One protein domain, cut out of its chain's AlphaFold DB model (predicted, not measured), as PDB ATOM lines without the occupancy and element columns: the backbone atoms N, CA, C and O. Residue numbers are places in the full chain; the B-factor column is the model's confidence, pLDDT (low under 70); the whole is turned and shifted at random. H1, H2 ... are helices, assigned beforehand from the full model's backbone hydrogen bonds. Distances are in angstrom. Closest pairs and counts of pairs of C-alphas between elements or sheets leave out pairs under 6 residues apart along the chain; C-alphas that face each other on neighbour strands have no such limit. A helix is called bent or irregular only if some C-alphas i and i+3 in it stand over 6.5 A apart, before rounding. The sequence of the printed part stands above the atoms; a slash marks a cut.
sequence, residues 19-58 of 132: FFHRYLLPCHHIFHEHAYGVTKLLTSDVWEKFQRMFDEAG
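AT A GLANCE: This is residues 19 to 58 of the 132 residues of an uncharacterized protein of Rhizophagus irregularis (strain DAOM 181602 / DAOM 197198 / MUCL 43194) (UniProt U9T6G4). Picture a flat U: H3, the longest helix, makes one arm, and the short helices H1 and H2, one after the other, make the second. Residues 33 to 39 stick out at the closed end. The printed part has 40 residues with three named helices, H1, H2, H3 along the chain, and no named strand: all helix. It is only just compact, close to loose, with a radius of gyration of the C-alphas of 10.6 A and spans of 33 by 20 by 10 A.

HOW THE PARTS SIT: Start at H3, residues 44 to 56. H2, residues 28 to 36, is close to it but not clearly touching; the closest C-alphas, of His 28 and Trp 47, are 7.2 A apart. The line of H2 is a rough one; it stands to that of H3 at a steep tilt of 55 degrees, and the two helices run opposite ways. H2 is only just irregular: C-alphas 33 and 36 are 6.9 A apart. H1, residues 19 to 23, is also close to H3 but not clearly touching; the closest C-alphas, of Phe 19 and Gln 51, are 8.0 A apart. H1 and H2 are apart. Every O i to N i+4 pair is within hydrogen-bond range in H1, 4 of 5 in H2 and 8 of 9 in H3.

IN THESE COORDINATES: Find C-alpha 44 at (132.205, 164.629, 196.927); from there H3 runs 18.2 A to C-alpha 56 at (142.265, 178.642, 191.243). H2 measures 10.9 A, and H1 5.9 A.

THE WHOLE: The two farthest C-alphas, of Val 38 and Gly 58, are 33.3 A apart. The printed part has no cut; the link from H1 to H2 is tight, that from H2 to H3 short. The model's pLDDT is under 70 at residues 32 to 42 and 58.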
ATOM      1  N   PHE A  19     144.244 169.650 203.341       81.25
ATOM      2  CA  PHE A  19     143.385 170.826 203.196       81.25
ATOM      3  C   PHE A  19     143.361 171.687 204.469       81.25
ATOM      4  O   PHE A  19     143.563 172.895 204.397       81.25
ATOM      5  N   PHE A  20     143.179 171.067 205.640       79.19
ATOM      6  CA  PHE A  20     143.185 171.789 206.915       79.19
ATOM      7  C   PHE A  20     144.543 172.451 207.170       79.19
ATOM      8  O   PHE A  20     144.604 173.607 207.572       79.19
ATOM      9  N   HIS A  21     145.642 171.750 206.889       73.81
ATOM     10  CA  HIS A  21     146.980 172.310 207.065       73.81
ATOM     11  C   HIS A  21     147.305 173.434 206.080       73.81
ATOM     12  O   HIS A  21     147.951 174.401 206.473       73.81
ATOM     13  N   ARG A  22     146.867 173.309 204.823       76.25
ATOM     14  CA  ARG A  22     147.168 174.272 203.759       76.25
ATOM     15  C   ARG A  22     146.346 175.550 203.873       76.25
ATOM     16  O   ARG A  22     146.890 176.615 203.629       76.25
ATOM     17  N   TYR A  23     145.073 175.453 204.256       77.06
ATOM     18  CA  TYR A  23     144.155 176.597 204.273       77.06
ATOM     19  C   TYR A  23     143.786 177.080 205.681       77.06
ATOM     20  O   TYR A  23     143.176 178.134 205.809       77.06
ATOM     21  N   LEU A  24     144.123 176.323 206.737       74.81
ATOM     22  CA  LEU A  24     143.680 176.566 208.123       74.81
ATOM     23  C   LEU A  24     142.153 176.722 208.262       74.81
ATOM     24  O   LEU A  24     141.658 177.320 209.215       74.81
ATOM     25  N   LEU A  25     141.403 176.147 207.322       77.50
ATOM     26  CA  LEU A  25     139.947 176.096 207.321       77.50
ATOM     27  C   LEU A  25     139.468 174.704 207.739       77.50
ATOM     28  O   LEU A  25     140.153 173.714 207.450       77.50
ATOM     29  N   PRO A  26     138.280 174.588 208.362       75.31
ATOM     30  CA  PRO A  26     137.678 173.292 208.629       75.31
ATOM     31  C   PRO A  26     137.611 172.457 207.346       75.31
ATOM     32  O   PRO A  26     137.169 172.922 206.296       75.31
ATOM     33  N   CYS A  27     138.106 171.225 207.403       78.75
ATOM     34  CA  CYS A  27     138.080 170.326 206.255       78.75
ATOM     35  C   CYS A  27     136.766 169.542 206.187       78.75
ATOM     36  O   CYS A  27     135.970 169.568 207.127       78.75
ATOM     37  N   HIS A  28     136.575 168.787 205.102       75.38
ATOM     38  CA  HIS A  28     135.433 167.886 204.919       75.38
ATOM     39  C   HIS A  28     135.139 167.025 206.148       75.38
ATOM     40  O   HIS A  28     133.991 166.965 206.568       75.38
ATOM     41  N   HIS A  29     136.176 166.459 206.776       73.62
ATOM     42  CA  HIS A  29     136.037 165.631 207.978       73.62
ATOM     43  C   HIS A  29     135.402 166.401 209.142       73.62
ATOM     44  O   HIS A  29     134.525 165.878 209.818       73.62
ATOM     45  N   ILE A  30     135.773 167.672 209.328       71.56
ATOM     46  CA  ILE A  30     135.189 168.523 210.370       71.56
ATOM     47  C   ILE A  30     133.750 168.899 209.990       71.56
ATOM     48  O   ILE A  30     132.862 168.796 210.821       71.56
ATOM     49  N   PHE A  31     133.471 169.283 208.739       70.31
ATOM     50  CA  PHE A  31     132.116 169.674 208.327       70.31
ATOM     51  C   PHE A  31     131.103 168.515 208.312       70.31
ATOM     52  O   PHE A  31     129.954 168.713 208.710       70.31
ATOM     53  N   HIS A  32     131.496 167.320 207.859       65.62
ATOM     54  CA  HIS A  32     130.602 166.155 207.792       65.62
ATOM     55  C   HIS A  32     130.290 165.583 209.165       65.62
ATOM     56  O   HIS A  32     129.121 165.335 209.456       65.62
ATOM     57  N   GLU A  33     131.302 165.426 210.018       59.69
ATOM     58  CA  GLU A  33     131.088 164.895 211.365       59.69
ATOM     59  C   GLU A  33     130.411 165.922 212.289       59.69
ATOM     60  O   GLU A  33     129.616 165.530 213.139       59.69
ATOM     61  N   HIS A  34     130.658 167.230 212.115       58.00
ATOM     62  CA  HIS A  34     130.162 168.269 213.032       58.00
ATOM     63  C   HIS A  34     128.810 168.866 212.651       58.00
ATOM     64  O   HIS A  34     127.967 169.091 213.518       58.00
ATOM     65  N   ALA A  35     128.640 169.242 211.380       57.03
ATOM     66  CA  ALA A  35     127.620 170.223 211.020       57.03
ATOM     67  C   ALA A  35     126.342 169.582 210.477       57.03
ATOM     68  O   ALA A  35     125.259 170.120 210.698       57.03
ATOM     69  N   TYR A  36     126.449 168.445 209.779       60.44
ATOM     70  CA  TYR A  36     125.315 167.930 209.006       60.44
ATOM     71  C   TYR A  36     125.058 166.424 209.105       60.44
ATOM     72  O   TYR A  36     123.969 165.989 208.711       60.44
ATOM     73  N   GLY A  37     125.983 165.638 209.672       63.84
ATOM     74  CA  GLY A  37     125.794 164.208 209.925       63.84
ATOM     75  C   GLY A  37     125.288 163.449 208.690       63.84
ATOM     76  O   GLY A  37     125.972 163.356 207.675       63.84
ATOM     77  N   VAL A  38     124.063 162.911 208.769       54.97
ATOM     78  CA  VAL A  38     123.407 162.108 207.712       54.97
ATOM     79  C   VAL A  38     123.064 162.934 206.459       54.97
ATOM     80  O   VAL A  38     122.967 162.402 205.352       54.97
ATOM     81  N   THR A  39     122.903 164.247 206.614       62.47
ATOM     82  CA  THR A  39     122.618 165.189 205.526       62.47
ATOM     83  C   THR A  39     123.933 165.551 204.839       62.47
ATOM     84  O   THR A  39     124.670 166.422 205.287       62.47
ATOM     85  N   LYS A  40     124.274 164.866 203.745       65.12
ATOM     86  CA  LYS A  40     125.522 165.112 203.002       65.12
ATOM     87  C   LYS A  40     125.463 166.434 202.224       65.12
ATOM     88  O   LYS A  40     125.299 166.428 201.013       65.12
ATOM     89  N   LEU A  41     125.608 167.565 202.912       64.50
ATOM     90  CA  LEU A  41     125.643 168.896 202.287       64.50
ATOM     91  C   LEU A  41     126.922 169.146 201.478       64.50
ATOM     92  O   LEU A  41     126.890 169.861 200.484       64.50
ATOM     93  N   LEU A  42     128.031 168.510 201.863       68.25
ATOM     94  CA  LEU A  42     129.268 168.494 201.079       68.25
ATOM     95  C   LEU A  42     129.434 167.125 200.410       68.25
ATOM     96  O   LEU A  42     130.267 166.314 200.823       68.25
ATOM     97  N   THR A  43     128.612 166.822 199.409       75.38
ATOM     98  CA  THR A  43     128.865 165.669 198.532       75.38
ATOM     99  C   THR A  43     130.264 165.773 197.909       75.38
ATOM    100  O   THR A  43     130.850 166.856 197.857       75.38
ATOM    101  N   SER A  44     130.836 164.651 197.466       78.69
ATOM    102  CA  SER A  44     132.205 164.629 196.927       78.69
ATOM    103  C   SER A  44     132.409 165.636 195.791       78.69
ATOM    104  O   SER A  44     133.441 166.294 195.750       78.69
ATOM    105  N   ASP A  45     131.402 165.825 194.933       82.00
ATOM    106  CA  ASP A  45     131.432 166.784 193.825       82.00
ATOM    107  C   ASP A  45     131.386 168.252 194.290       82.00
ATOM    108  O   ASP A  45     132.050 169.114 193.710       82.00
ATOM    109  N   VAL A  46     130.631 168.556 195.350       82.19
ATOM    110  CA  VAL A  46     130.573 169.901 195.944       82.19
ATOM    111  C   VAL A  46     131.871 170.211 196.684       82.19
ATOM    112  O   VAL A  46     132.385 171.325 196.586       82.19
ATOM    113  N   TRP A  47     132.435 169.223 197.385       84.50
ATOM    114  CA  TRP A  47     133.717 169.364 198.068       84.50
ATOM    115  C   TRP A  47     134.865 169.601 197.085       84.50
ATOM    116  O   TRP A  47     135.658 170.515 197.290       84.50
ATOM    117  N   GLU A  48     134.911 168.859 195.980       85.25
ATOM    118  CA  GLU A  48     135.924 169.050 194.936       85.25
ATOM    119  C   GLU A  48     135.862 170.464 194.337       85.25
ATOM    120  O   GLU A  48     136.886 171.138 194.212       85.25
ATOM    121  N   LYS A  49     134.653 170.962 194.034       85.75
ATOM    122  CA  LYS A  49     134.454 172.349 193.577       85.75
ATOM    123  C   LYS A  49     134.933 173.359 194.616       85.75
ATOM    124  O   LYS A  49     135.575 174.338 194.250       85.75
ATOM    125  N   PHE A  50     134.641 173.117 195.893       82.94
ATOM    126  CA  PHE A  50     135.081 173.979 196.983       82.94
ATOM    127  C   PHE A  50     136.603 174.045 197.082       82.94
ATOM    128  O   PHE A  50     137.144 175.141 197.127       82.94
ATOM    129  N   GLN A  51     137.294 172.903 197.041       82.12
ATOM    130  CA  GLN A  51     138.759 172.864 197.056       82.12
ATOM    131  C   GLN A  51     139.357 173.611 195.860       82.12
ATOM    132  O   GLN A  51     140.254 174.435 196.033       82.12
ATOM    133  N   ARG A  52     138.801 173.380 194.666       84.88
ATOM    134  CA  ARG A  52     139.284 173.985 193.426       84.88
ATOM    135  C   ARG A  52     139.186 175.512 193.424       84.88
ATOM    136  O   ARG A  52     140.102 176.148 192.923       84.88
ATOM    137  N   MET A  53     138.164 176.107 194.050       84.00
ATOM    138  CA  MET A  53     138.086 177.572 194.198       84.00
ATOM    139  C   MET A  53     139.323 178.163 194.885       84.00
ATOM    140  O   MET A  53     139.755 179.254 194.531       84.00
ATOM    141  N   PHE A  54     139.907 177.458 195.859       79.81
ATOM    142  CA  PHE A  54     141.102 177.941 196.549       79.81
ATOM    143  C   PHE A  54     142.377 177.739 195.731       79.81
ATOM    144  O   PHE A  54     143.253 178.600 195.771       79.81
ATOM    145  N   ASP A  55     142.485 176.626 195.001       78.12
ATOM    146  CA  ASP A  55     143.612 176.386 194.094       78.12
ATOM    147  C   ASP A  55     143.606 177.376 192.911       78.12
ATOM    148  O   ASP A  55     144.658 177.881 192.526       78.12
ATOM    149  N   GLU A  56     142.430 177.707 192.368       84.38
ATOM    150  CA  GLU A  56     142.265 178.642 191.243       84.38
ATOM    151  C   GLU A  56     142.435 180.110 191.645       84.38
ATOM    152  O   GLU A  56     142.866 180.926 190.832       84.38
ATOM    153  N   ALA A  57     142.125 180.467 192.892       77.44
ATOM    154  CA  ALA A  57     142.223 181.847 193.358       77.44
ATOM    155  C   ALA A  57     143.672 182.342 193.546       77.44
ATOM    156  O   ALA A  57     143.875 183.515 193.856       77.44
ATOM    157  N   GLY A  58     144.681 181.479 193.352       67.38
ATOM    158  CA  GLY A  58     146.094 181.876 193.362       67.38
ATOM    159  C   GLY A  58     146.601 182.341 194.730       67.38
ATOM    160  O   GLY A  58     147.585 183.075 194.804       67.38
TER     161      GLY A  58